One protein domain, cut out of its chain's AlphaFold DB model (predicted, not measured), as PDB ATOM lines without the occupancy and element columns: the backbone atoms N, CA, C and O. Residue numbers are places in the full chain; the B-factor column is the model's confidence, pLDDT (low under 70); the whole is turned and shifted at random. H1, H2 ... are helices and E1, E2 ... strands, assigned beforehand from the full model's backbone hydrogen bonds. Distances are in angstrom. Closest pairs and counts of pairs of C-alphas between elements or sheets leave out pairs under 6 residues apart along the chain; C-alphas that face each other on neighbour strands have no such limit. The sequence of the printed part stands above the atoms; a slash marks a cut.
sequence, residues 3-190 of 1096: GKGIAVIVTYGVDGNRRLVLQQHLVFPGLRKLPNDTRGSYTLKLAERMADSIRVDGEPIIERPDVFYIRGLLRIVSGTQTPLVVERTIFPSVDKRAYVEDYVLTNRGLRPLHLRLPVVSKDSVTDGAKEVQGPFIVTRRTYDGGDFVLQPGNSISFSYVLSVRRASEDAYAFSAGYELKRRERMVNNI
ATOM      1  N   GLY A   3     189.318 170.103 149.485       94.88
ATOM      2  CA  GLY A   3     190.170 171.084 148.827       94.88
ATOM      3  C   GLY A   3     191.619 170.602 148.882       94.88
ATOM      4  O   GLY A   3     191.914 169.586 149.517       94.88
ATOM      5  N   LYS A   4     192.542 171.338 148.260       96.00
ATOM      6  CA  LYS A   4     193.922 170.859 148.076       96.00
ATOM      7  C   LYS A   4     194.646 170.536 149.390       96.00
ATOM      8  O   LYS A   4     195.434 169.600 149.434       96.00
ATOM      9  N   GLY A   5     194.354 171.267 150.469       95.56
ATOM     10  CA  GLY A   5     194.957 171.034 151.786       95.56
ATOM     11  C   GLY A   5     194.135 170.167 152.752       95.56
ATOM     12  O   GLY A   5     194.645 169.778 153.803       95.56
ATOM     13  N   ILE A   6     192.860 169.888 152.470       97.00
ATOM     14  CA  ILE A   6     191.946 169.292 153.457       97.00
ATOM     15  C   ILE A   6     190.852 168.453 152.794       97.00
ATOM     16  O   ILE A   6     190.229 168.866 151.822       97.00
ATOM     17  N   ALA A   7     190.534 167.307 153.385       95.81
ATOM     18  CA  ALA A   7     189.323 166.554 153.096       95.81
ATOM     19  C   ALA A   7     188.391 166.553 154.311       95.81
ATOM     20  O   ALA A   7     188.824 166.426 155.455       95.81
ATOM     21  N   VAL A   8     187.093 166.690 154.051       94.75
ATOM     22  CA  VAL A   8     186.044 166.792 155.065       94.75
ATOM     23  C   VAL A   8     184.989 165.729 154.786       94.75
ATOM     24  O   VAL A   8     184.286 165.771 153.766       94.75
ATOM     25  N   ILE A   9     184.879 164.783 155.715       92.75
ATOM     26  CA  ILE A   9     183.793 163.807 155.775       92.75
ATOM     27  C   ILE A   9     182.771 164.342 156.773       92.75
ATOM     28  O   ILE A   9     183.107 164.584 157.933       92.75
ATOM     29  N   VAL A  10     181.539 164.550 156.309       91.88
ATOM     30  CA  VAL A  10     180.434 165.052 157.129       91.88
ATOM     31  C   VAL A  10     179.350 163.987 157.190       91.88
ATOM     32  O   VAL A  10     178.736 163.680 156.172       91.88
ATOM     33  N   THR A  11     179.102 163.460 158.384       91.62
ATOM     34  CA  THR A  11     177.924 162.640 158.680       91.62
ATOM     35  C   THR A  11     176.831 163.579 159.162       91.62
ATOM     36  O   THR A  11     177.023 164.284 160.153       91.62
ATOM     37  N   TYR A  12     175.703 163.621 158.460       91.81
ATOM     38  CA  TYR A  12     174.597 164.524 158.769       91.81
ATOM     39  C   TYR A  12     173.254 163.794 158.696       91.81
ATOM     40  O   TYR A  12     173.119 162.791 157.998       91.81
ATOM     41  N   GLY A  13     172.255 164.306 159.411       92.88
ATOM     42  CA  GLY A  13     170.901 163.765 159.394       92.88
ATOM     43  C   GLY A  13     170.056 164.300 160.541       92.88
ATOM     44  O   GLY A  13     170.349 165.354 161.110       92.88
ATOM     45  N   VAL A  14     169.014 163.558 160.896       94.44
ATOM     46  CA  VAL A  14     168.147 163.863 162.038       94.44
ATOM     47  C   VAL A  14     168.012 162.646 162.947       94.44
ATOM     48  O   VAL A  14     168.011 161.515 162.466       94.44
ATOM     49  N   ASP A  15     167.923 162.871 164.257       94.38
ATOM     50  CA  ASP A  15     167.639 161.813 165.231       94.38
ATOM     51  C   ASP A  15     166.127 161.521 165.339       94.38
ATOM     52  O   ASP A  15     165.297 162.166 164.690       94.38
ATOM     53  N   GLY A  16     165.745 160.567 166.197       94.31
ATOM     54  CA  GLY A  16     164.337 160.215 166.438       94.31
ATOM     55  C   GLY A  16     163.466 161.361 166.981       94.31
ATOM     56  O   GLY A  16     162.245 161.289 166.895       94.31
ATOM     57  N   ASN A  17     164.073 162.441 167.486       94.00
ATOM     58  CA  ASN A  17     163.405 163.656 167.962       94.00
ATOM     59  C   ASN A  17     163.486 164.816 166.948       94.00
ATOM     60  O   ASN A  17     163.213 165.967 167.305       94.00
ATOM     61  N   ARG A  18     163.877 164.531 165.696       93.69
ATOM     62  CA  ARG A  18     164.141 165.503 164.621       93.69
ATOM     63  C   ARG A  18     165.256 166.510 164.927       93.69
ATOM     64  O   ARG A  18     165.307 167.568 164.302       93.69
ATOM     65  N   ARG A  19     166.146 166.222 165.877       94.75
ATOM     66  CA  ARG A  19     167.297 167.086 166.179       94.75
ATOM     67  C   ARG A  19     168.411 166.828 165.176       94.75
ATOM     68  O   ARG A  19     168.592 165.697 164.729       94.75
ATOM     69  N   LEU A  20     169.175 167.866 164.843       94.50
ATOM     70  CA  LEU A  20     170.304 167.751 163.916       94.50
ATOM     71  C   LEU A  20     171.365 166.768 164.440       94.50
ATOM     72  O   LEU A  20     171.989 167.020 165.475       94.50
ATOM     73  N   VAL A  21     171.646 165.720 163.667       93.06
ATOM     74  CA  VAL A  21     172.843 164.880 163.796       93.06
ATOM     75  C   VAL A  21     173.915 165.459 162.882       93.06
ATOM     76  O   VAL A  21     173.669 165.649 161.693       93.06
ATOM     77  N   LEU A  22     175.089 165.757 163.435       93.06
ATOM     78  CA  LEU A  22     176.214 166.299 162.682       93.06
ATOM     79  C   LEU A  22     177.531 165.831 163.309       93.06
ATOM     80  O   LEU A  22     177.759 166.054 164.497       93.06
ATOM     81  N   GLN A  23     178.375 165.174 162.514       93.25
ATOM     82  CA  GLN A  23     179.735 164.781 162.881       93.25
ATOM     83  C   GLN A  23     180.681 165.083 161.725       93.25
ATOM     84  O   GLN A  23     180.367 164.805 160.566       93.25
ATOM     85  N   GLN A  24     181.858 165.616 162.035       93.81
ATOM     86  CA  GLN A  24     182.832 166.021 161.032       93.81
ATOM     87  C   GLN A  24     184.188 165.393 161.324       93.81
ATOM     88  O   GLN A  24     184.748 165.535 162.414       93.81
ATOM     89  N   HIS A  25     184.725 164.719 160.313       95.38
ATOM     90  CA  HIS A  25     186.062 164.154 160.318       95.38
ATOM     91  C   HIS A  25     186.899 164.880 159.265       95.38
ATOM     92  O   HIS A  25     186.652 164.771 158.061       95.38
ATOM     93  N   LEU A  26     187.859 165.663 159.747       96.50
ATOM     94  CA  LEU A  26     188.806 166.415 158.940       96.50
ATOM     95  C   LEU A  26     190.069 165.585 158.750       96.50
ATOM     96  O   LEU A  26     190.603 165.034 159.715       96.50
ATOM     97  N   VAL A  27     190.571 165.552 157.525       96.62
ATOM     98  CA  VAL A  27     191.839 164.924 157.165       96.62
ATOM     99  C   VAL A  27     192.691 165.955 156.442       96.62
ATOM    100  O   VAL A  27     192.183 166.664 155.577       96.62
ATOM    101  N   PHE A  28     193.971 166.047 156.791       96.75
ATOM    102  CA  PHE A  28     194.929 166.985 156.206       96.75
ATOM    103  C   PHE A  28     196.029 166.190 155.490       96.75
ATOM    104  O   PHE A  28     197.001 165.801 156.133       96.75
ATOM    105  N   PRO A  29     195.879 165.900 154.183       95.12
ATOM    106  CA  PRO A  29     196.723 164.925 153.484       95.12
ATOM    107  C   PRO A  29     198.222 165.228 153.506       95.12
ATOM    108  O   PRO A  29     199.011 164.309 153.714       95.12
ATOM    109  N   GLY A  30     198.594 166.505 153.352       93.44
ATOM    110  CA  GLY A  30     199.986 166.976 153.386       93.44
ATOM    111  C   GLY A  30     200.545 167.254 154.789       93.44
ATOM    112  O   GLY A  30     201.608 167.856 154.924       93.44
ATOM    113  N   LEU A  31     199.816 166.896 155.854       95.62
ATOM    114  CA  LEU A  31     200.302 166.934 157.236       95.62
ATOM    115  C   LEU A  31     200.434 165.499 157.739       95.62
ATOM    116  O   LEU A  31     199.438 164.783 157.835       95.62
ATOM    117  N   ARG A  32     201.657 165.063 158.036       94.88
ATOM    118  CA  ARG A  32     201.996 163.645 158.194       94.88
ATOM    119  C   ARG A  32     202.422 163.305 159.621       94.88
ATOM    120  O   ARG A  32     203.142 164.061 160.271       94.88
ATOM    121  N   LYS A  33     201.994 162.138 160.096       94.50
ATOM    122  CA  LYS A  33     202.310 161.542 161.400       94.50
ATOM    123  C   LYS A  33     203.242 160.343 161.239       94.50
ATOM    124  O   LYS A  33     203.339 159.776 160.154       94.50
ATOM    125  N   LEU A  34     203.889 159.949 162.332       92.38
ATOM    126  CA  LEU A  34     204.656 158.711 162.439       92.38
ATOM    127  C   LEU A  34     203.759 157.556 162.945       92.38
ATOM    128  O   LEU A  34     202.982 157.770 163.881       92.38
ATOM    129  N   PRO A  35     203.869 156.337 162.378       92.38
ATOM    130  CA  PRO A  35     204.646 155.998 161.180       92.38
ATOM    131  C   PRO A  35     204.071 156.663 159.916       92.38
ATOM    132  O   PRO A  35     202.857 156.811 159.779       92.38
ATOM    133  N   ASN A  36     204.950 157.070 158.991       92.38
ATOM    134  CA  ASN A  36     204.551 157.751 157.755       92.38
ATOM    135  C   ASN A  36     204.121 156.744 156.674       92.38
ATOM    136  O   ASN A  36     204.827 156.532 155.693       92.38
ATOM    137  N   ASP A  37     202.972 156.109 156.880       91.00
ATOM    138  CA  ASP A  37     202.378 155.123 155.968       91.00
ATOM    139  C   ASP A  37     201.114 155.669 155.277       91.00
ATOM    140  O   ASP A  37     200.747 156.829 155.447       91.00
ATOM    141  N   THR A  38     200.383 154.855 154.517       88.06
ATOM    142  CA  THR A  38     199.132 155.266 153.849       88.06
ATOM    143  C   THR A  38     198.128 155.977 154.772       88.06
ATOM    144  O   THR A  38     197.459 156.914 154.342       88.06
ATOM    145  N   ARG A  39     198.058 155.588 156.052       90.38
ATOM    146  CA  ARG A  39     197.121 156.112 157.063       90.38
ATOM    147  C   ARG A  39     197.718 157.258 157.888       90.38
ATOM    148  O   ARG A  39     197.033 157.833 158.735       90.38
ATOM    149  N   GLY A  40     198.967 157.631 157.621       92.38
ATOM    150  CA  GLY A  40     199.736 158.637 158.350       92.38
ATOM    151  C   GLY A  40     199.268 160.089 158.194       92.38
ATOM    152  O   GLY A  40     199.969 160.983 158.648       92.38
ATOM    153  N   SER A  41     198.117 160.384 157.580       94.75
ATOM    154  CA  SER A  41     197.601 161.764 157.531       94.75
ATOM    155  C   SER A  41     197.177 162.259 158.920       94.75
ATOM    156  O   SER A  41     196.631 161.511 159.738       94.75
ATOM    157  N   TYR A  42     197.382 163.545 159.198       95.88
ATOM    158  CA  TYR A  42     196.838 164.191 160.384       95.88
ATOM    159  C   TYR A  42     195.318 164.303 160.258       95.88
ATOM    160  O   TYR A  42     194.789 164.718 159.223       95.88
ATOM    161  N   THR A  43     194.605 163.920 161.316       95.56
ATOM    162  CA  THR A  43     193.141 163.874 161.326       95.56
ATOM    163  C   THR A  43     192.576 164.484 162.596       95.56
ATOM    164  O   THR A  43     193.179 164.409 163.667       95.56
ATOM    165  N   LEU A  44     191.393 165.086 162.477       94.75
ATOM    166  CA  LEU A  44     190.651 165.685 163.579       94.75
ATOM    167  C   LEU A  44     189.177 165.300 163.479       94.75
ATOM    168  O   LEU A  44     188.540 165.522 162.452       94.75
ATOM    169  N   LYS A  45     188.612 164.767 164.564       94.31
ATOM    170  CA  LYS A  45     187.158 164.644 164.730       94.31
ATOM    171  C   LYS A  45     186.666 165.839 165.538       94.31
ATOM    172  O   LYS A  45     187.152 166.067 166.646       94.31
ATOM    173  N   LEU A  46     185.738 166.614 164.988       90.06
ATOM    174  CA  LEU A  46     185.143 167.743 165.701       90.06
ATOM    175  C   LEU A  46     184.128 167.219 166.724       90.06
ATOM    176  O   LEU A  46     183.109 166.646 166.350       90.06
ATOM    177  N   ALA A  47     184.431 167.404 168.011       77.25
ATOM    178  CA  ALA A  47     183.508 167.117 169.111       77.25
ATOM    179  C   ALA A  47     182.630 168.328 169.471       77.25
ATOM    180  O   ALA A  47     181.529 168.169 169.988       77.25
ATOM    181  N   GLU A  48     183.117 169.541 169.203       75.12
ATOM    182  CA  GLU A  48     182.437 170.792 169.535       75.12
ATOM    183  C   GLU A  48     181.490 171.208 168.400       75.12
ATOM    184  O   GLU A  48     181.899 171.308 167.242       75.12
ATOM    185  N   ARG A  49     180.232 171.506 168.738       84.00
ATOM    186  CA  ARG A  49     179.236 172.062 167.815       84.00
ATOM    187  C   ARG A  49     178.986 173.519 168.173       84.00
ATOM    188  O   ARG A  49     178.410 173.808 169.215       84.00
ATOM    189  N   MET A  50     179.383 174.446 167.301       88.12
ATOM    190  CA  MET A  50     179.289 175.882 167.608       88.12
ATOM    191  C   MET A  50     177.851 176.357 167.857       88.12
ATOM    192  O   MET A  50     177.634 177.212 168.714       88.12
ATOM    193  N   ALA A  51     176.862 175.768 167.178       86.19
ATOM    194  CA  ALA A  51     175.454 176.080 167.420       86.19
ATOM    195  C   ALA A  51     174.976 175.748 168.843       86.19
ATOM    196  O   ALA A  51     174.116 176.452 169.363       86.19
ATOM    197  N   ASP A  52     175.572 174.752 169.509       87.00
ATOM    198  CA  ASP A  52     175.210 174.369 170.880       87.00
ATOM    199  C   ASP A  52     175.612 175.463 171.894       87.00
ATOM    200  O   ASP A  52     175.130 175.485 173.029       87.00
ATOM    201  N   SER A  53     176.467 176.407 171.483       91.62
ATOM    202  CA  SER A  53     176.880 177.586 172.255       91.62
ATOM    203  C   SER A  53     176.031 178.831 171.975       91.62
ATOM    204  O   SER A  53     176.153 179.812 172.706       91.62
ATOM    205  N   ILE A  54     175.152 178.809 170.967       96.19
ATOM    206  CA  ILE A  54     174.232 179.920 170.696       96.19
ATOM    207  C   ILE A  54     173.162 179.950 171.794       96.19
ATOM    208  O   ILE A  54     172.609 178.909 172.169       96.19
ATOM    209  N   ARG A  55     172.869 181.138 172.328       97.31
ATOM    210  CA  ARG A  55     171.760 181.358 173.269       97.31
ATOM    211  C   ARG A  55     170.768 182.367 172.707       97.31
ATOM    212  O   ARG A  55     171.185 183.360 172.115       97.31
ATOM    213  N   VAL A  56     169.481 182.122 172.936       97.31
ATOM    214  CA  VAL A  56     168.375 183.049 172.666       97.31
ATOM    215  C   VAL A  56     167.681 183.324 173.992       97.31
ATOM    216  O   VAL A  56     167.229 182.386 174.641       97.31
ATOM    217  N   ASP A  57     167.649 184.587 174.414       95.62
ATOM    218  CA  ASP A  57     167.056 185.031 175.685       95.62
ATOM    219  C   ASP A  57     167.575 184.242 176.909       95.62
ATOM    220  O   ASP A  57     166.857 183.999 177.874       95.62
ATOM    221  N   GLY A  58     168.848 183.833 176.864       93.31
ATOM    222  CA  GLY A  58     169.521 183.066 177.920       93.31
ATOM    223  C   GLY A  58     169.520 181.544 177.729       93.31
ATOM    224  O   GLY A  58     170.371 180.874 178.313       93.31
ATOM    225  N   GLU A  59     168.676 180.999 176.849       95.25
ATOM    226  CA  GLU A  59     168.501 179.551 176.670       95.25
ATOM    227  C   GLU A  59     169.247 178.998 175.436       95.25
ATOM    228  O   GLU A  59     169.280 179.653 174.389       95.25
ATOM    229  N   PRO A  60     169.857 177.795 175.503       95.12
ATOM    230  CA  PRO A  60     170.511 177.140 174.364       95.12
ATOM    231  C   PRO A  60     169.523 176.777 173.264       95.12
ATOM    232  O   PRO A  60     168.457 176.242 173.548       95.12
ATOM    233  N   ILE A  61     169.883 176.994 171.999       95.19
ATOM    234  CA  ILE A  61     169.034 176.576 170.875       95.19
ATOM    235  C   ILE A  61     169.103 175.063 170.631       95.19
ATOM    236  O   ILE A  61     170.121 174.417 170.867       95.19
ATOM    237  N   ILE A  62     168.018 174.505 170.096       94.81
ATOM    238  CA  ILE A  62     167.941 173.127 169.609       94.81
ATOM    239  C   ILE A  62     167.577 173.177 168.128       94.81
ATOM    240  O   ILE A  62     166.429 173.458 167.780       94.81
ATOM    241  N   GLU A  63     168.543 172.888 167.260       95.81
ATOM    242  CA  GLU A  63     168.321 172.834 165.815       95.81
ATOM    243  C   GLU A  63     167.459 171.633 165.407       95.81
ATOM    244  O   GLU A  63     167.765 170.480 165.736       95.81
ATOM    245  N   ARG A  64     166.414 171.915 164.627       96.44
ATOM    246  CA  ARG A  64     165.556 170.937 163.956       96.44
ATOM    247  C   ARG A  64     165.595 171.195 162.446       96.44
ATOM    248  O   ARG A  64     164.926 172.119 161.988       96.44
ATOM    249  N   PRO A  65     166.402 170.434 161.684       96.62
ATOM    250  CA  PRO A  65     166.559 170.637 160.249       96.62
ATOM    251  C   PRO A  65     165.248 170.460 159.479       96.62
ATOM    252  O   PRO A  65     164.527 169.475 159.670       96.62
ATOM    253  N   ASP A  66     164.999 171.389 158.562       94.81
ATOM    254  CA  ASP A  66     163.920 171.326 157.574       94.81
ATOM    255  C   ASP A  66     164.461 170.981 156.181       94.81
ATOM    256  O   ASP A  66     163.807 170.274 155.415       94.81
ATOM    257  N   VAL A  67     165.668 171.457 155.849       95.81
ATOM    258  CA  VAL A  67     166.285 171.277 154.526       95.81
ATOM    259  C   VAL A  67     167.771 170.956 154.659       95.81
ATOM    260  O   VAL A  67     168.509 171.664 155.346       95.81
ATOM    261  N   PHE A  68     168.213 169.938 153.918       94.69
ATOM    262  CA  PHE A  68     169.619 169.696 153.596       94.69
ATOM    263  C   PHE A  68     169.841 169.971 152.108       94.69
ATOM    264  O   PHE A  68     169.132 169.436 151.257       94.69
ATOM    265  N   TYR A  69     170.835 170.792 151.787       95.00
ATOM    266  CA  TYR A  69     171.204 171.135 150.419       95.00
ATOM    267  C   TYR A  69     172.671 170.801 150.161       95.00
ATOM    268  O   TYR A  69     173.546 171.167 150.947       95.00
ATOM    269  N   ILE A  70     172.941 170.124 149.042       93.06
ATOM    270  CA  ILE A  70     174.282 169.659 148.683       93.06
ATOM    271  C   ILE A  70     174.617 170.094 147.265       93.06
ATOM    272  O   ILE A  70     173.922 169.741 146.312       93.06
ATOM    273  N   ARG A  71     175.718 170.833 147.126       92.75
ATOM    274  CA  ARG A  71     176.308 171.193 145.828       92.75
ATOM    275  C   ARG A  71     177.777 171.578 145.996       92.75
ATOM    276  O   ARG A  71     178.148 172.742 145.899       92.75
ATOM    277  N   GLY A  72     178.604 170.600 146.365       91.75
ATOM    278  CA  GLY A  72     180.010 170.822 146.741       91.75
ATOM    279  C   GLY A  72     180.220 171.572 148.059       91.75
ATOM    280  O   GLY A  72     181.360 171.797 148.454       91.75
ATOM    281  N   LEU A  73     179.135 171.900 148.744       95.38
ATOM    282  CA  LEU A  73     179.030 172.369 150.119       95.38
ATOM    283  C   LEU A  73     177.824 171.663 150.748       95.38
ATOM    284  O   LEU A  73     176.988 171.136 150.004       95.38
ATOM    285  N   LEU A  74     177.723 171.663 152.075       96.50
ATOM    286  CA  LEU A  74     176.518 171.235 152.785       96.50
ATOM    287  C   LEU A  74     175.863 172.454 153.422       96.50
ATOM    288  O   LEU A  74     176.466 173.096 154.277       96.50
ATOM    289  N   ARG A  75     174.630 172.759 153.029       97.75
ATOM    290  CA  ARG A  75     173.813 173.785 153.670       97.75
ATOM    291  C   ARG A  75     172.653 173.142 154.415       97.75
ATOM    292  O   ARG A  75     171.993 172.253 153.884       97.75
ATOM    293  N   ILE A  76     172.428 173.594 155.638       97.56
ATOM    294  CA  ILE A  76     171.399 173.100 156.548       97.56
ATOM    295  C   ILE A  76     170.550 174.296 156.952       97.56
ATOM    296  O   ILE A  76     171.092 175.296 157.418       97.56
ATOM    297  N   VAL A  77     169.237 174.201 156.765       98.00
ATOM    298  CA  VAL A  77     168.282 175.192 157.275       98.00
ATOM    299  C   VAL A  77     167.486 174.534 158.391       98.00
ATOM    300  O   VAL A  77     166.816 173.527 158.156       98.00
ATOM    301  N   SER A  78     167.580 175.097 159.590       97.69
ATOM    302  CA  SER A  78     166.992 174.561 160.816       97.69
ATOM    303  C   SER A  78     166.036 175.567 161.450       97.69
ATOM    304  O   SER A  78     166.394 176.727 161.675       97.69
ATOM    305  N   GLY A  79     164.848 175.104 161.834       96.75
ATOM    306  CA  GLY A  79     164.058 175.758 162.873       96.75
ATOM    307  C   GLY A  79     164.655 175.507 164.262       96.75
ATOM    308  O   GLY A  79     165.459 174.591 164.460       96.75
ATOM    309  N   THR A  80     164.243 176.300 165.249       95.69
ATOM    310  CA  THR A  80     164.606 176.087 166.659       95.69
ATOM    311  C   THR A  80     163.354 175.976 167.531       95.69
ATOM    312  O   THR A  80     162.231 175.951 167.033       95.69
ATOM    313  N   GLN A  81     163.515 175.843 168.849       94.62
ATOM    314  CA  GLN A  81     162.404 175.980 169.797       94.62
ATOM    315  C   GLN A  81     161.941 177.438 169.990       94.62
ATOM    316  O   GLN A  81     160.973 177.670 170.707       94.62
ATOM    317  N   THR A  82     162.624 178.406 169.373       94.62
ATOM    318  CA  THR A  82     162.246 179.824 169.335       94.62
ATOM    319  C   THR A  82     161.918 180.231 167.887       94.62
ATOM    320  O   THR A  82     162.096 179.430 166.965       94.62
ATOM    321  N   PRO A  83     161.465 181.472 167.626       96.50
ATOM    322  CA  PRO A  83     161.270 181.965 166.258       96.50
ATOM    323  C   PRO A  83     162.563 182.162 165.443       96.50
ATOM    324  O   PRO A  83     162.502 182.675 164.321       96.50
ATOM    325  N   LEU A  84     163.732 181.811 165.992       97.75
ATOM    326  CA  LEU A  84     165.007 181.884 165.290       97.75
ATOM    327  C   LEU A  84     165.125 180.746 164.267       97.75
ATOM    328  O   LEU A  84     164.961 179.572 164.610       97.75
ATOM    329  N   VAL A  85     165.472 181.102 163.033       98.12
ATOM    330  CA  VAL A  85     165.874 180.169 161.972       98.12
ATOM    331  C   VAL A  85     167.384 180.247 161.788       98.12
ATOM    332  O   VAL A  85     167.940 181.343 161.707       98.12
ATOM    333  N   VAL A  86     168.032 179.087 161.701       97.88
ATOM    334  CA  VAL A  86     169.479 178.937 161.522       97.88
ATOM    335  C   VAL A  86     169.751 178.381 160.130       97.88
ATOM    336  O   VAL A  86     169.371 177.254 159.831       97.88
ATOM    337  N   GLU A  87     170.425 179.148 159.280       97.94
ATOM    338  CA  GLU A  87     171.036 178.638 158.053       97.94
ATOM    339  C   GLU A  87     172.535 178.458 158.293       97.94
ATOM    340  O   GLU A  87     173.240 179.413 158.611       97.94
ATOM    341  N   ARG A  88     173.026 177.226 158.153       96.06
ATOM    342  CA  ARG A  88     174.436 176.859 158.311       96.06
ATOM    343  C   ARG A  88     174.979 176.347 156.986       96.06
ATOM    344  O   ARG A  88     174.416 175.413 156.423       96.06
ATOM    345  N   THR A  89     176.108 176.876 156.530       98.00
ATOM    346  CA  THR A  89     176.834 176.387 155.352       98.00
ATOM    347  C   THR A  89     178.207 175.847 155.758       98.00
ATOM    348  O   THR A  89     179.006 176.561 156.350       98.00
ATOM    349  N   ILE A  90     178.486 174.583 155.435       97.69
ATOM    350  CA  ILE A  90     179.708 173.846 155.783       97.69
ATOM    351  C   ILE A  90     180.504 173.545 154.514       97.69
ATOM    352  O   ILE A  90     179.982 172.933 153.575       97.69
ATOM    353  N   PHE A  91     181.779 173.934 154.492       97.88
ATOM    354  CA  PHE A  91     182.662 173.705 153.349       97.88
ATOM    355  C   PHE A  91     184.154 173.777 153.727       97.88
ATOM    356  O   PHE A  91     184.532 174.483 154.664       97.88
ATOM    357  N   PRO A  92     185.035 173.057 153.007       97.50
ATOM    358  CA  PRO A  92     186.472 173.305 153.058       97.50
ATOM    359  C   PRO A  92     186.868 174.514 152.199       97.50
ATOM    360  O   PRO A  92     186.235 174.789 151.174       97.50
ATOM    361  N   SER A  93     187.965 175.183 152.558       96.62
ATOM    362  CA  SER A  93     188.667 176.076 151.624       96.62
ATOM    363  C   SER A  93     189.168 175.285 150.407       96.62
ATOM    364  O   SER A  93     189.448 174.090 150.496       96.62
ATOM    365  N   VAL A  94     189.257 175.945 149.248       94.56
ATOM    366  CA  VAL A  94     189.648 175.304 147.980       94.56
ATOM    367  C   VAL A  94     191.122 174.887 147.981       94.56
ATOM    368  O   VAL A  94     191.459 173.847 147.421       94.56
ATOM    369  N   ASP A  95     191.996 175.667 148.613       91.69
ATOM    370  CA  ASP A  95     193.452 175.480 148.608       91.69
ATOM    371  C   ASP A  95     194.082 175.474 150.007       91.69
ATOM    372  O   ASP A  95     195.100 174.820 150.216       91.69
ATOM    373  N   LYS A  96     193.472 176.138 150.992       93.81
ATOM    374  CA  LYS A  96     194.010 176.198 152.356       93.81
ATOM    375  C   LYS A  96     193.580 174.989 153.187       93.81
ATOM    376  O   LYS A  96     192.510 174.411 153.002       93.81
ATOM    377  N   ARG A  97     194.382 174.668 154.205       96.31
ATOM    378  CA  ARG A  97     194.081 173.674 155.253       96.31
ATOM    379  C   ARG A  97     193.053 174.209 156.257       96.31
ATOM    380  O   ARG A  97     193.358 174.366 157.439       96.31
ATOM    381  N   ALA A  98     191.856 174.541 155.777       97.19
ATOM    382  CA  ALA A  98     190.816 175.178 156.576       97.19
ATOM    383  C   ALA A  98     189.421 174.599 156.325       97.19
ATOM    384  O   ALA A  98     188.996 174.400 155.186       97.19
ATOM    385  N   TYR A  99     188.711 174.384 157.425       97.88
ATOM    386  CA  TYR A  99     187.304 174.029 157.510       97.88
ATOM    387  C   TYR A  99     186.506 175.257 157.951       97.88
ATOM    388  O   TYR A  99     186.912 175.937 158.897       97.88
ATOM    389  N   VAL A 100     185.385 175.529 157.283       97.56
ATOM    390  CA  VAL A 100     184.551 176.709 157.535       97.56
ATOM    391  C   VAL A 100     183.101 176.296 157.779       97.56
ATOM    392  O   VAL A 100     182.530 175.508 157.019       97.56
ATOM    393  N   GLU A 101     182.505 176.864 158.825       97.31
ATOM    394  CA  GLU A 101     181.058 176.928 159.025       97.31
ATOM    395  C   GLU A 101     180.626 178.392 158.983       97.31
ATOM    396  O   GLU A 101     181.102 179.205 159.772       97.31
ATOM    397  N   ASP A 102     179.724 178.725 158.072       96.94
ATOM    398  CA  ASP A 102     179.142 180.058 157.942       96.94
ATOM    399  C   ASP A 102     177.679 180.017 158.387       96.94
ATOM    400  O   ASP A 102     176.935 179.127 157.965       96.94
ATOM    401  N   TYR A 103     177.275 180.938 159.262       97.81
ATOM    402  CA  TYR A 103     175.940 180.972 159.850       97.81
ATOM    403  C   TYR A 103     175.201 182.247 159.463       97.81
ATOM    404  O   TYR A 103     175.740 183.347 159.555       97.81
ATOM    405  N   VAL A 104     173.924 182.097 159.121       97.94
ATOM    406  CA  VAL A 104     172.959 183.187 158.979       97.94
ATOM    407  C   VAL A 104     171.778 182.886 159.895       97.94
ATOM    408  O   VAL A 104     171.068 181.894 159.728       97.94
ATOM    409  N   LEU A 105     171.569 183.739 160.890       98.25
ATOM    410  CA  LEU A 105     170.517 183.611 161.891       98.25
ATOM    411  C   LEU A 105     169.438 184.646 161.605       98.25
ATOM    412  O   LEU A 105     169.745 185.832 161.537       98.25
ATOM    413  N   THR A 106     168.186 184.222 161.448       98.56
ATOM    414  CA  THR A 106     167.070 185.116 161.098       98.56
ATOM    415  C   THR A 106     165.962 185.032 162.137       98.56
ATOM    416  O   THR A 106     165.468 183.942 162.427       98.56
ATOM    417  N   ASN A 107     165.535 186.176 162.672       98.31
ATOM    418  CA  ASN A 107     164.389 186.241 163.575       98.31
ATOM    419  C   ASN A 107     163.088 186.268 162.761       98.31
ATOM    420  O   ASN A 107     162.762 187.281 162.147       98.31
ATOM    421  N   ARG A 108     162.321 185.173 162.769       97.38
ATOM    422  CA  ARG A 108     161.002 185.100 162.113       97.38
ATOM    423  C   ARG A 108     159.829 185.332 163.071       97.38
ATOM    424  O   ARG A 108     158.682 185.067 162.719       97.38
ATOM    425  N   GLY A 109     160.111 185.784 164.287       95.94
ATOM    426  CA  GLY A 109     159.112 186.118 165.292       95.94
ATOM    427  C   GLY A 109     158.573 187.537 165.150       95.94
ATOM    428  O   GLY A 109     158.894 188.266 164.218       95.94
ATOM    429  N   LEU A 110     157.759 187.933 166.130       96.88
ATOM    430  CA  LEU A 110     157.142 189.264 166.205       96.88
ATOM    431  C   LEU A 110     157.814 190.189 167.233       96.88
ATOM    432  O   LEU A 110     157.407 191.337 167.377       96.88
ATOM    433  N   ARG A 111     158.808 189.697 167.984       96.69
ATOM    434  CA  ARG A 111     159.511 190.452 169.037       96.69
ATOM    435  C   ARG A 111     161.029 190.377 168.842       96.69
ATOM    436  O   ARG A 111     161.492 189.404 168.240       96.69
ATOM    437  N   PRO A 112     161.796 191.366 169.331       97.56
ATOM    438  CA  PRO A 112     163.254 191.283 169.361       97.56
ATOM    439  C   PRO A 112     163.732 190.061 170.157       97.56
ATOM    440  O   PRO A 112     163.094 189.692 171.140       97.56
ATOM    441  N   LEU A 113     164.846 189.460 169.733       97.88
ATOM    442  CA  LEU A 113     165.512 188.346 170.420       97.88
ATOM    443  C   LEU A 113     166.888 188.788 170.930       97.88
ATOM    444  O   LEU A 113     167.638 189.414 170.178       97.88
ATOM    445  N   HIS A 114     167.253 188.421 172.157       97.94
ATOM    446  CA  HIS A 114     168.612 188.612 172.666       97.94
ATOM    447  C   HIS A 114     169.471 187.401 172.303       97.94
ATOM    448  O   HIS A 114     169.270 186.304 172.823       97.94
ATOM    449  N   LEU A 115     170.427 187.588 171.396       97.81
ATOM    450  CA  LEU A 115     171.331 186.542 170.935       97.81
ATOM    451  C   LEU A 115     172.678 186.643 171.641       97.81
ATOM    452  O   LEU A 115     173.272 187.715 171.673       97.81
ATOM    453  N   ARG A 116     173.199 185.509 172.110       97.81
ATOM    454  CA  ARG A 116     174.619 185.354 172.447       97.81
ATOM    455  C   ARG A 116     175.243 184.355 171.491       97.81
ATOM    456  O   ARG A 116     174.902 183.171 171.518       97.81
ATOM    457  N   LEU A 117     176.130 184.847 170.637       97.38
ATOM    458  CA  LEU A 117     176.876 184.070 169.654       97.38
ATOM    459  C   LEU A 117     178.251 183.692 170.226       97.38
ATOM    460  O   LEU A 117     178.817 184.455 171.011       97.38
ATOM    461  N   PRO A 118     178.812 182.527 169.858       95.19
ATOM    462  CA  PRO A 118     180.091 182.078 170.396       95.19
ATOM    463  C   PRO A 118     181.247 183.012 170.003       95.19
ATOM    464  O   PRO A 118     181.361 183.408 168.846       95.19
ATOM    465  N   VAL A 119     182.134 183.302 170.963       95.50
ATOM    466  CA  VAL A 119     183.414 183.999 170.751       95.50
ATOM    467  C   VAL A 119     184.552 183.042 171.110       95.50
ATOM    468  O   VAL A 119     184.849 182.813 172.281       95.50
ATOM    469  N   VAL A 120     185.174 182.443 170.097       93.94
ATOM    470  CA  VAL A 120     186.261 181.470 170.229       93.94
ATOM    471  C   VAL A 120     187.546 182.059 169.661       93.94
ATOM    472  O   VAL A 120     187.610 182.421 168.488       93.94
ATOM    473  N   SER A 121     188.597 182.084 170.480       94.12
ATOM    474  CA  SER A 121     189.968 182.352 170.048       94.12
ATOM    475  C   SER A 121     190.935 181.421 170.765       94.12
ATOM    476  O   SER A 121     191.427 181.731 171.848       94.12
ATOM    477  N   LYS A 122     191.160 180.241 170.180       94.44
ATOM    478  CA  LYS A 122     191.986 179.181 170.764       94.44
ATOM    479  C   LYS A 122     192.972 178.601 169.759       94.44
ATOM    480  O   LYS A 122     192.564 178.146 168.689       94.44
ATOM    481  N   ASP A 123     194.239 178.546 170.151       95.06
ATOM    482  CA  ASP A 123     195.283 177.800 169.450       95.06
ATOM    483  C   ASP A 123     195.747 176.623 170.305       95.06
ATOM    484  O   ASP A 123     195.776 176.693 171.534       95.06
ATOM    485  N   SER A 124     196.081 175.518 169.647       95.38
ATOM    486  CA  SER A 124     196.674 174.343 170.281       95.38
ATOM    487  C   SER A 124     197.788 173.799 169.403       95.38
ATOM    488  O   SER A 124     197.638 173.773 168.181       95.38
ATOM    489  N   VAL A 125     198.869 173.344 170.027       96.69
ATOM    490  CA  VAL A 125     200.033 172.762 169.352       96.69
ATOM    491  C   VAL A 125     199.996 171.243 169.523       96.69
ATOM    492  O   VAL A 125     199.630 170.760 170.596       96.69
ATOM    493  N   THR A 126     200.311 170.497 168.468       96.12
ATOM    494  CA  THR A 126     200.403 169.030 168.512       96.12
ATOM    495  C   THR A 126     201.741 168.553 169.090       96.12
ATOM    496  O   THR A 126     202.636 169.349 169.373       96.12
ATOM    497  N   ASP A 127     201.861 167.246 169.314       93.69
ATOM    498  CA  ASP A 127     203.065 166.626 169.867       93.69
ATOM    499  C   ASP A 127     204.068 166.340 168.743       93.69
ATOM    500  O   ASP A 127     204.050 165.261 168.150       93.69
ATOM    501  N   GLY A 128     204.962 167.305 168.492       91.56
ATOM    502  CA  GLY A 128     205.929 167.290 167.386       91.56
ATOM    503  C   GLY A 128     206.729 165.995 167.227       91.56
ATOM    504  O   GLY A 128     207.120 165.659 166.114       91.56
ATOM    505  N   ALA A 129     206.943 165.234 168.307       93.31
ATOM    506  CA  ALA A 129     207.653 163.954 168.266       93.31
ATOM    507  C   ALA A 129     206.885 162.844 167.520       93.31
ATOM    508  O   ALA A 129     207.467 161.826 167.153       93.31
ATOM    509  N   LYS A 130     205.579 163.023 167.293       93.38
ATOM    510  CA  LYS A 130     204.707 162.093 166.559       93.38
ATOM    511  C   LYS A 130     204.457 162.528 165.116       93.38
ATOM    512  O   LYS A 130     203.695 161.867 164.409       93.38
ATOM    513  N   GLU A 131     205.068 163.623 164.673       95.12
ATOM    514  CA  GLU A 131     204.795 164.266 163.390       95.12
ATOM    515  C   GLU A 131     206.049 164.336 162.514       95.12
ATOM    516  O   GLU A 131     207.137 164.665 162.976       95.12
ATOM    517  N   VAL A 132     205.903 164.033 161.221       93.56
ATOM    518  CA  VAL A 132     207.035 163.964 160.275       93.56
ATOM    519  C   VAL A 132     207.648 165.344 160.046       93.56
ATOM    520  O   VAL A 132     208.857 165.477 159.890       93.56
ATOM    521  N   GLN A 133     206.810 166.380 160.018       93.06
ATOM    522  CA  GLN A 133     207.213 167.751 159.694       93.06
ATOM    523  C   GLN A 133     207.336 168.636 160.950       93.06
ATOM    524  O   GLN A 133     207.349 169.862 160.838       93.06
ATOM    525  N   GLY A 134     207.399 168.027 162.140       93.06
ATOM    526  CA  GLY A 134     207.343 168.730 163.421       93.06
ATOM    527  C   GLY A 134     205.925 169.176 163.810       93.06
ATOM    528  O   GLY A 134     204.953 168.787 163.160       93.06
ATOM    529  N   PRO A 135     205.788 169.988 164.875       96.62
ATOM    530  CA  PRO A 135     204.493 170.298 165.466       96.62
ATOM    531  C   PRO A 135     203.586 171.099 164.528       96.62
ATOM    532  O   PRO A 135     204.017 172.000 163.800       96.62
ATOM    533  N   PHE A 136     202.289 170.818 164.607       97.62
ATOM    534  CA  PHE A 136     201.230 171.546 163.925       97.62
ATOM    535  C   PHE A 136     200.501 172.479 164.889       97.62
ATOM    536  O   PHE A 136     200.311 172.176 166.066       97.62
ATOM    537  N   ILE A 137     200.046 173.614 164.369       97.50
ATOM    538  CA  ILE A 137     199.219 174.579 165.085       97.50
ATOM    539  C   ILE A 137     197.793 174.458 164.565       97.50
ATOM    540  O   ILE A 137     197.520 174.694 163.386       97.50
ATOM    541  N   VAL A 138     196.886 174.074 165.462       97.12
ATOM    542  CA  VAL A 138     195.445 173.995 165.219       97.12
ATOM    543  C   VAL A 138     194.796 175.248 165.788       97.12
ATOM    544  O   VAL A 138     194.722 175.428 167.005       97.12
ATOM    545  N   THR A 139     194.289 176.087 164.898       96.31
ATOM    546  CA  THR A 139     193.657 177.365 165.218       96.31
ATOM    547  C   THR A 139     192.149 177.238 165.072       96.31
ATOM    548  O   THR A 139     191.652 176.787 164.041       96.31
ATOM    549  N   ARG A 140     191.417 177.640 166.115       95.19
ATOM    550  CA  ARG A 140     189.951 177.729 166.146       95.19
ATOM    551  C   ARG A 140     189.561 179.175 166.385       95.19
ATOM    552  O   ARG A 140     189.994 179.774 167.378       95.19
ATOM    553  N   ARG A 141     188.784 179.741 165.468       94.62
ATOM    554  CA  ARG A 141     188.345 181.138 165.519       94.62
ATOM    555  C   ARG A 141     186.874 181.246 165.156       94.62
ATOM    556  O   ARG A 141     186.434 180.599 164.209       94.62
ATOM    557  N   THR A 142     186.140 182.081 165.878       95.75
ATOM    558  CA  THR A 142     184.871 182.634 165.391       95.75
ATOM    559  C   THR A 142     185.083 184.070 164.946       95.75
ATOM    560  O   THR A 142     185.789 184.821 165.620       95.75
ATOM    561  N   TYR A 143     184.430 184.461 163.863       94.44
ATOM    562  CA  TYR A 143     184.385 185.839 163.389       94.44
ATOM    563  C   TYR A 143     182.960 186.357 163.550       94.44
ATOM    564  O   TYR A 143     182.011 185.604 163.322       94.44
ATOM    565  N   ASP A 144     182.836 187.615 163.973       94.19
ATOM    566  CA  ASP A 144     181.557 188.310 164.173       94.19
ATOM    567  C   ASP A 144     180.645 187.673 165.249       94.19
ATOM    568  O   ASP A 144     179.420 187.758 165.198       94.19
ATOM    569  N   GLY A 145     181.250 187.032 166.259       94.31
ATOM    570  CA  GLY A 145     180.564 186.567 167.471       94.31
ATOM    571  C   GLY A 145     180.384 187.676 168.520       94.31
ATOM    572  O   GLY A 145     181.068 188.696 168.475       94.31
ATOM    573  N   GLY A 146     179.491 187.470 169.494       96.56
ATOM    574  CA  GLY A 146     179.179 188.453 170.540       96.56
ATOM    575  C   GLY A 146     177.716 188.430 170.990       96.56
ATOM    576  O   GLY A 146     176.957 187.531 170.623       96.56
ATOM    577  N   ASP A 147     177.321 189.421 171.788       97.56
ATOM    578  CA  ASP A 147     175.938 189.626 172.227       97.56
ATOM    579  C   ASP A 147     175.228 190.653 171.326       97.56
ATOM    580  O   ASP A 147     175.752 191.735 171.056       97.56
ATOM    581  N   PHE A 148     174.017 190.329 170.871       97.69
ATOM    582  CA  PHE A 148     173.249 191.137 169.922       97.69
ATOM    583  C   PHE A 148     171.759 191.165 170.271       97.69
ATOM    584  O   PHE A 148     171.224 190.233 170.868       97.69
ATOM    585  N   VAL A 149     171.058 192.210 169.827       97.75
ATOM    586  CA  VAL A 149     169.587 192.262 169.825       97.75
ATOM    587  C   VAL A 149     169.104 192.157 168.382       97.75
ATOM    588  O   VAL A 149     169.287 193.087 167.595       97.75
ATOM    589  N   LEU A 150     168.490 191.030 168.022       97.81
ATOM    590  CA  LEU A 150     168.021 190.766 166.664       97.81
ATOM    591  C   LEU A 150     166.541 191.139 166.512       97.81
ATOM    592  O   LEU A 150     165.653 190.474 167.053       97.81
ATOM    593  N   GLN A 151     166.275 192.205 165.755       98.25
ATOM    594  CA  GLN A 151     164.918 192.693 165.482       98.25
ATOM    595  C   GLN A 151     164.098 191.698 164.634       98.25
ATOM    596  O   GLN A 151     164.689 190.934 163.867       98.25
ATOM    597  N   PRO A 152     162.753 191.706 164.735       98.12
ATOM    598  CA  PRO A 152     161.877 190.924 163.860       98.12
ATOM    599  C   PRO A 152     162.204 191.120 162.376       98.12
ATOM    600  O   PRO A 152     162.348 192.251 161.918       98.12
ATOM    601  N   GLY A 153     162.321 190.027 161.623       96.75
ATOM    602  CA  GLY A 153     162.623 190.034 160.188       96.75
ATOM    603  C   GLY A 153     164.098 190.240 159.825       96.75
ATOM    604  O   GLY A 153     164.467 189.969 158.684       96.75
ATOM    605  N   ASN A 154     164.950 190.664 160.764       98.06
ATOM    606  CA  ASN A 154     166.370 190.881 160.498       98.06
ATOM    607  C   ASN A 154     167.181 189.581 160.588       98.06
ATOM    608  O   ASN A 154     166.811 188.627 161.285       98.06
ATOM    609  N   SER A 155     168.340 189.601 159.928       98.12
ATOM    610  CA  SER A 155     169.339 188.536 159.974       98.12
ATOM    611  C   SER A 155     170.678 189.046 160.503       98.12
ATOM    612  O   SER A 155     171.032 190.207 160.303       98.12
ATOM    613  N   ILE A 156     171.431 188.161 161.148       97.75
ATOM    614  CA  ILE A 156     172.826 188.374 161.541       97.75
ATOM    615  C   ILE A 156     173.667 187.174 161.115       97.75
ATOM    616  O   ILE A 156     173.163 186.048 161.074       97.75
ATOM    617  N   SER A 157     174.940 187.410 160.814       97.06
ATOM    618  CA  SER A 157     175.879 186.368 160.408       97.06
ATOM    619  C   SER A 157     177.084 186.309 161.328       97.06
ATOM    620  O   SER A 157     177.549 187.336 161.809       97.06
ATOM    621  N   PHE A 158     177.589 185.097 161.533       97.19
ATOM    622  CA  PHE A 158     178.880 184.838 162.160       97.19
ATOM    623  C   PHE A 158     179.480 183.583 161.520       97.19
ATOM    624  O   PHE A 158     178.762 182.774 160.929       97.19
ATOM    625  N   SER A 159     180.791 183.391 161.636       97.25
ATOM    626  CA  SER A 159     181.446 182.208 161.069       97.25
ATOM    627  C   SER A 159     182.399 181.553 162.051       97.25
ATOM    628  O   SER A 159     182.927 182.196 162.955       97.25
ATOM    629  N   TYR A 160     182.627 180.258 161.864       96.62
ATOM    630  CA  TYR A 160     183.619 179.470 162.574       96.62
ATOM    631  C   TYR A 160     184.623 178.898 161.580       96.62
ATOM    632  O   TYR A 160     184.249 178.279 160.583       96.62
ATOM    633  N   VAL A 161     185.909 179.085 161.868       96.75
ATOM    634  CA  VAL A 161     187.007 178.559 161.061       96.75
ATOM    635  C   VAL A 161     187.928 177.729 161.941       96.75
ATOM    636  O   VAL A 161     188.438 178.201 162.962       96.75
ATOM    637  N   LEU A 162     188.174 176.497 161.500       96.94
ATOM    638  CA  LEU A 162     189.240 175.646 162.010       96.94
ATOM    639  C   LEU A 162     190.306 175.512 160.927       96.94
ATOM    640  O   LEU A 162     190.029 174.994 159.846       96.94
ATOM    641  N   SER A 163     191.532 175.934 161.223       97.06
ATOM    642  CA  SER A 163     192.674 175.787 160.319       97.06
ATOM    643  C   SER A 163     193.831 175.054 160.980       97.06
ATOM    644  O   SER A 163     194.051 175.200 162.183       97.06
ATOM    645  N   VAL A 164     194.600 174.312 160.185       97.44
ATOM    646  CA  VAL A 164     195.813 173.628 160.648       97.44
ATOM    647  C   VAL A 164     196.997 174.027 159.776       97.44
ATOM    648  O   VAL A 164     196.909 174.030 158.547       97.44
ATOM    649  N   ARG A 165     198.117 174.366 160.408       95.44
ATOM    650  CA  ARG A 165     199.383 174.690 159.737       95.44
ATOM    651  C   ARG A 165     200.554 174.030 160.449       95.44
ATOM    652  O   ARG A 165     200.436 173.672 161.617       95.44
ATOM    653  N   ARG A 166     201.685 173.900 159.769       94.69
ATOM    654  CA  ARG A 166     202.971 173.598 160.401       94.69
ATOM    655  C   ARG A 166     203.381 174.784 161.269       94.69
ATOM    656  O   ARG A 166     203.087 175.931 160.930       94.69
ATOM    657  N   ALA A 167     204.056 174.526 162.386       92.81
ATOM    658  CA  ALA A 167     204.513 175.595 163.273       92.81
ATOM    659  C   ALA A 167     205.463 176.586 162.573       92.81
ATOM    660  O   ALA A 167     205.477 177.757 162.939       92.81
ATOM    661  N   SER A 168     206.186 176.126 161.545       87.12
ATOM    662  CA  SER A 168     207.099 176.914 160.707       87.12
ATOM    663  C   SER A 168     206.422 177.815 159.669       87.12
ATOM    664  O   SER A 168     207.103 178.615 159.038       87.12
ATOM    665  N   GLU A 169     205.113 177.685 159.450       90.25
ATOM    666  CA  GLU A 169     204.383 178.482 158.459       90.25
ATOM    667  C   GLU A 169     203.661 179.656 159.106       90.25
ATOM    668  O   GLU A 169     203.173 179.540 160.228       90.25
ATOM    669  N   ASP A 170     203.477 180.746 158.369       88.69
ATOM    670  CA  ASP A 170     202.692 181.881 158.845       88.69
ATOM    671  C   ASP A 170     201.199 181.550 159.005       88.69
ATOM    672  O   ASP A 170     200.631 180.658 158.362       88.69
ATOM    673  N   ALA A 171     200.535 182.281 159.904       86.31
ATOM    674  CA  ALA A 171     199.098 182.160 160.109       86.31
ATOM    675  C   ALA A 171     198.311 182.861 158.989       86.31
ATOM    676  O   ALA A 171     198.643 183.968 158.572       86.31
ATOM    677  N   TYR A 172     197.206 182.249 158.559       84.19
ATOM    678  CA  TYR A 172     196.261 182.877 157.639       84.19
ATOM    679  C   TYR A 172     195.171 183.634 158.399       84.19
ATOM    680  O   TYR A 172     194.597 183.115 159.358       84.19
ATOM    681  N   ALA A 173     194.811 184.815 157.898       84.50
ATOM    682  CA  ALA A 173     193.511 185.412 158.176       84.50
ATOM    683  C   ALA A 173     192.465 184.829 157.211       84.50
ATOM    684  O   ALA A 173     192.733 184.644 156.018       84.50
ATOM    685  N   PHE A 174     191.267 184.541 157.720       90.56
ATOM    686  CA  PHE A 174     190.181 183.970 156.929       90.56
ATOM    687  C   PHE A 174     189.003 184.932 156.838       90.56
ATOM    688  O   PHE A 174     188.607 185.545 157.822       90.56
ATOM    689  N   SER A 175     188.410 185.004 155.648       91.62
ATOM    690  CA  SER A 175     187.084 185.577 155.428       91.62
ATOM    691  C   SER A 175     186.187 184.461 154.902       91.62
ATOM    692  O   SER A 175     186.390 183.982 153.784       91.62
ATOM    693  N   ALA A 176     185.214 184.027 155.707       91.38
ATOM    694  CA  ALA A 176     184.322 182.923 155.346       91.38
ATOM    695  C   ALA A 176     183.579 183.201 154.029       91.38
ATOM    696  O   ALA A 176     183.586 182.361 153.131       91.38
ATOM    697  N   GLY A 177     183.048 184.416 153.860       90.81
ATOM    698  CA  GLY A 177     182.371 184.824 152.626       90.81
ATOM    699  C   GLY A 177     183.274 184.813 151.384       90.81
ATOM    700  O   GLY A 177     182.814 184.479 150.292       90.81
ATOM    701  N   TYR A 178     184.567 185.137 151.524       93.19
ATOM    702  CA  TYR A 178     185.528 185.035 150.419       93.19
ATOM    703  C   TYR A 178     185.802 183.574 150.039       93.19
ATOM    704  O   TYR A 178     185.728 183.217 148.860       93.19
ATOM    705  N   GLU A 179     186.072 182.714 151.025       94.88
ATOM    706  CA  GLU A 179     186.329 181.288 150.792       94.88
ATOM    707  C   GLU A 179     185.093 180.572 150.217       94.88
ATOM    708  O   GLU A 179     185.231 179.755 149.303       94.88
ATOM    709  N   LEU A 180     183.883 180.941 150.659       96.06
ATOM    710  CA  LEU A 180     182.625 180.420 150.117       96.06
ATOM    711  C   LEU A 180     182.489 180.736 148.622       96.06
ATOM    712  O   LEU A 180     182.292 179.826 147.817       96.06
ATOM    713  N   LYS A 181     182.694 181.999 148.222       95.69
ATOM    714  CA  LYS A 181     182.634 182.409 146.805       95.69
ATOM    715  C   LYS A 181     183.663 181.678 145.942       95.69
ATOM    716  O   LYS A 181     183.386 181.356 144.784       95.69
ATOM    717  N   ARG A 182     184.862 181.408 146.475       95.56
ATOM    718  CA  ARG A 182     185.879 180.606 145.772       95.56
ATOM    719  C   ARG A 182     185.421 179.166 145.585       95.56
ATOM    720  O   ARG A 182     185.564 178.630 144.485       95.56
ATOM    721  N   ARG A 183     184.835 178.559 146.620       96.19
ATOM    722  CA  ARG A 183     184.279 177.206 146.551       96.19
ATOM    723  C   ARG A 183     183.151 177.114 145.529       96.19
ATOM    724  O   ARG A 183     183.179 176.231 144.676       96.19
ATOM    725  N   GLU A 184     182.204 178.048 145.556       96.81
ATOM    726  CA  GLU A 184     181.101 178.109 144.592       96.81
ATOM    727  C   GLU A 184     181.606 178.254 143.154       96.81
ATOM    728  O   GLU A 184     181.122 177.561 142.260       96.81
ATOM    729  N   ARG A 185     182.625 179.094 142.924       96.06
ATOM    730  CA  ARG A 185     183.265 179.233 141.608       96.06
ATOM    731  C   ARG A 185     183.892 177.921 141.138       96.06
ATOM    732  O   ARG A 185     183.650 177.521 140.005       96.06
ATOM    733  N   MET A 186     184.650 177.242 141.999       95.62
ATOM    734  CA  MET A 186     185.250 175.942 141.681       95.62
ATOM    735  C   MET A 186     184.178 174.923 141.265       95.62
ATOM    736  O   MET A 186     184.303 174.279 140.225       95.62
ATOM    737  N   VAL A 187     183.094 174.819 142.041       96.94
ATOM    738  CA  VAL A 187     181.975 173.908 141.750       96.94
ATOM    739  C   VAL A 187     181.274 174.280 140.442       96.94
ATOM    740  O   VAL A 187     180.991 173.397 139.633       96.94
ATOM    741  N   ASN A 188     181.009 175.568 140.208       96.75
ATOM    742  CA  ASN A 188     180.388 176.045 138.970       96.75
ATOM    743  C   ASN A 188     181.249 175.719 137.743       96.75
ATOM    744  O   ASN A 188     180.708 175.236 136.752       96.75
ATOM    745  N   ASN A 189     182.568 175.918 137.828       94.12
ATOM    746  CA  ASN A 189     183.494 175.602 136.740       94.12
ATOM    747  C   ASN A 189     183.470 174.102 136.404       94.12
ATOM    748  O   ASN A 189     183.325 173.742 135.242       94.12
ATOM    749  N   ILE A 190     183.529 173.221 137.411       96.50
ATOM    750  CA  ILE A 190     183.484 171.763 137.190       96.50
ATOM    751  C   ILE A 190     182.127 171.313 136.626       96.50
ATOM    752  O   ILE A 190     182.062 170.438 135.765       96.50
TER     753      ILE A 190
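AT A GLANCE: This is residues 3 to 190 of the 1096 residues of an uncharacterized protein of Sphingobacteriales bacterium 50-39 (UniProt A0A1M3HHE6). A long, twisted slab of seven strands is partly covered on one face by a smaller sheet, E1 E2 E3, as a sandwich, while H2 crosses the opposite face. The short strands E8 and E11 form a small ladder near one end of the slab. The printed part has 188 residues, with two named helices and twelve named strands, in the order E1 E2 E3 H1 E4 E5 E6 E7 E8 E9 E10 E11 E12 H2. The large sheet runs E4 E5 E6 E7 E12 E10 E9, antiparallel throughout, and the class is mostly strand. The whole is compact, with a radius of gyration of the C-alphas of 17.7 A, but elongated in outline, spanning 57 by 34 by 34 A.

IN THESE COORDINATES: The large sheet holds E4, residues 64 to 70; E5, 74 to 79; E6, 84 to 92, 26.2 A long; E7, 98 to 107, 29.5 A; E12, 155 to 166, 36.8 A; E10, 136 to 143, 22.1 A; and E9, 121 to 125. The second sheet holds E1, residues 6 to 14, 25.9 A, beginning at C-alpha 6 (191.946, 169.292, 153.457); E2, 20 to 32, 32.5 A; and E3, 41 to 46. E8 is residues 113 to 116 and E11 is 147 to 150. H1 is residues 50 to 53, and H2 is 176 to 190, 21.3 A, ending at C-alpha 190 (183.484, 171.763, 137.190).

HOW THE PARTS SIT: In the large sheet E4 to E7 form a meander, each strand the antiparallel neighbour of the one before, and so do E1 to E3 in the other. E7 and E12 are antiparallel at 169 degrees, with N 101 and O 160 2.9 A apart, within hydrogen-bond range. E12 and E10 stand at 171 degrees, with N 139 and O 163 at 2.9 A. In the sandwich, two sheets face to face, the facing parts are 9.9 A apart centre to centre; the closest C-alphas of E1 and E6 are Ile 6 and Pro 92, 6.8 A. E1 and E2 are a hairpin, with N 9 and O 25 at 2.9 A; E2 bends by 71 degrees at residue 29. E8 and E11 are antiparallel, with N 115 and O 148 at 2.8 A. H2 and the large sheet make two layers, a helix on one face of a sheet. H2 has a height over the sheet of 10.5 A and runs across the strands, at 63 degrees to E6 on the local plane. Its closest C-alphas to E7 are Ala 176 and Asp 102, 6.5 A. H1 only grazes the sheet, with residues 50 to 51. In H2 every O i to N i+4 pair is within hydrogen-bond range; H1 is too short for one.

THE WHOLE: The C-alphas of Pro 35 and Leu 110 are the two farthest apart, 58.2 A. The printed part has no cut and no long link. Mean pLDDT of the printed part is 94.7, and no printed residue is under 70.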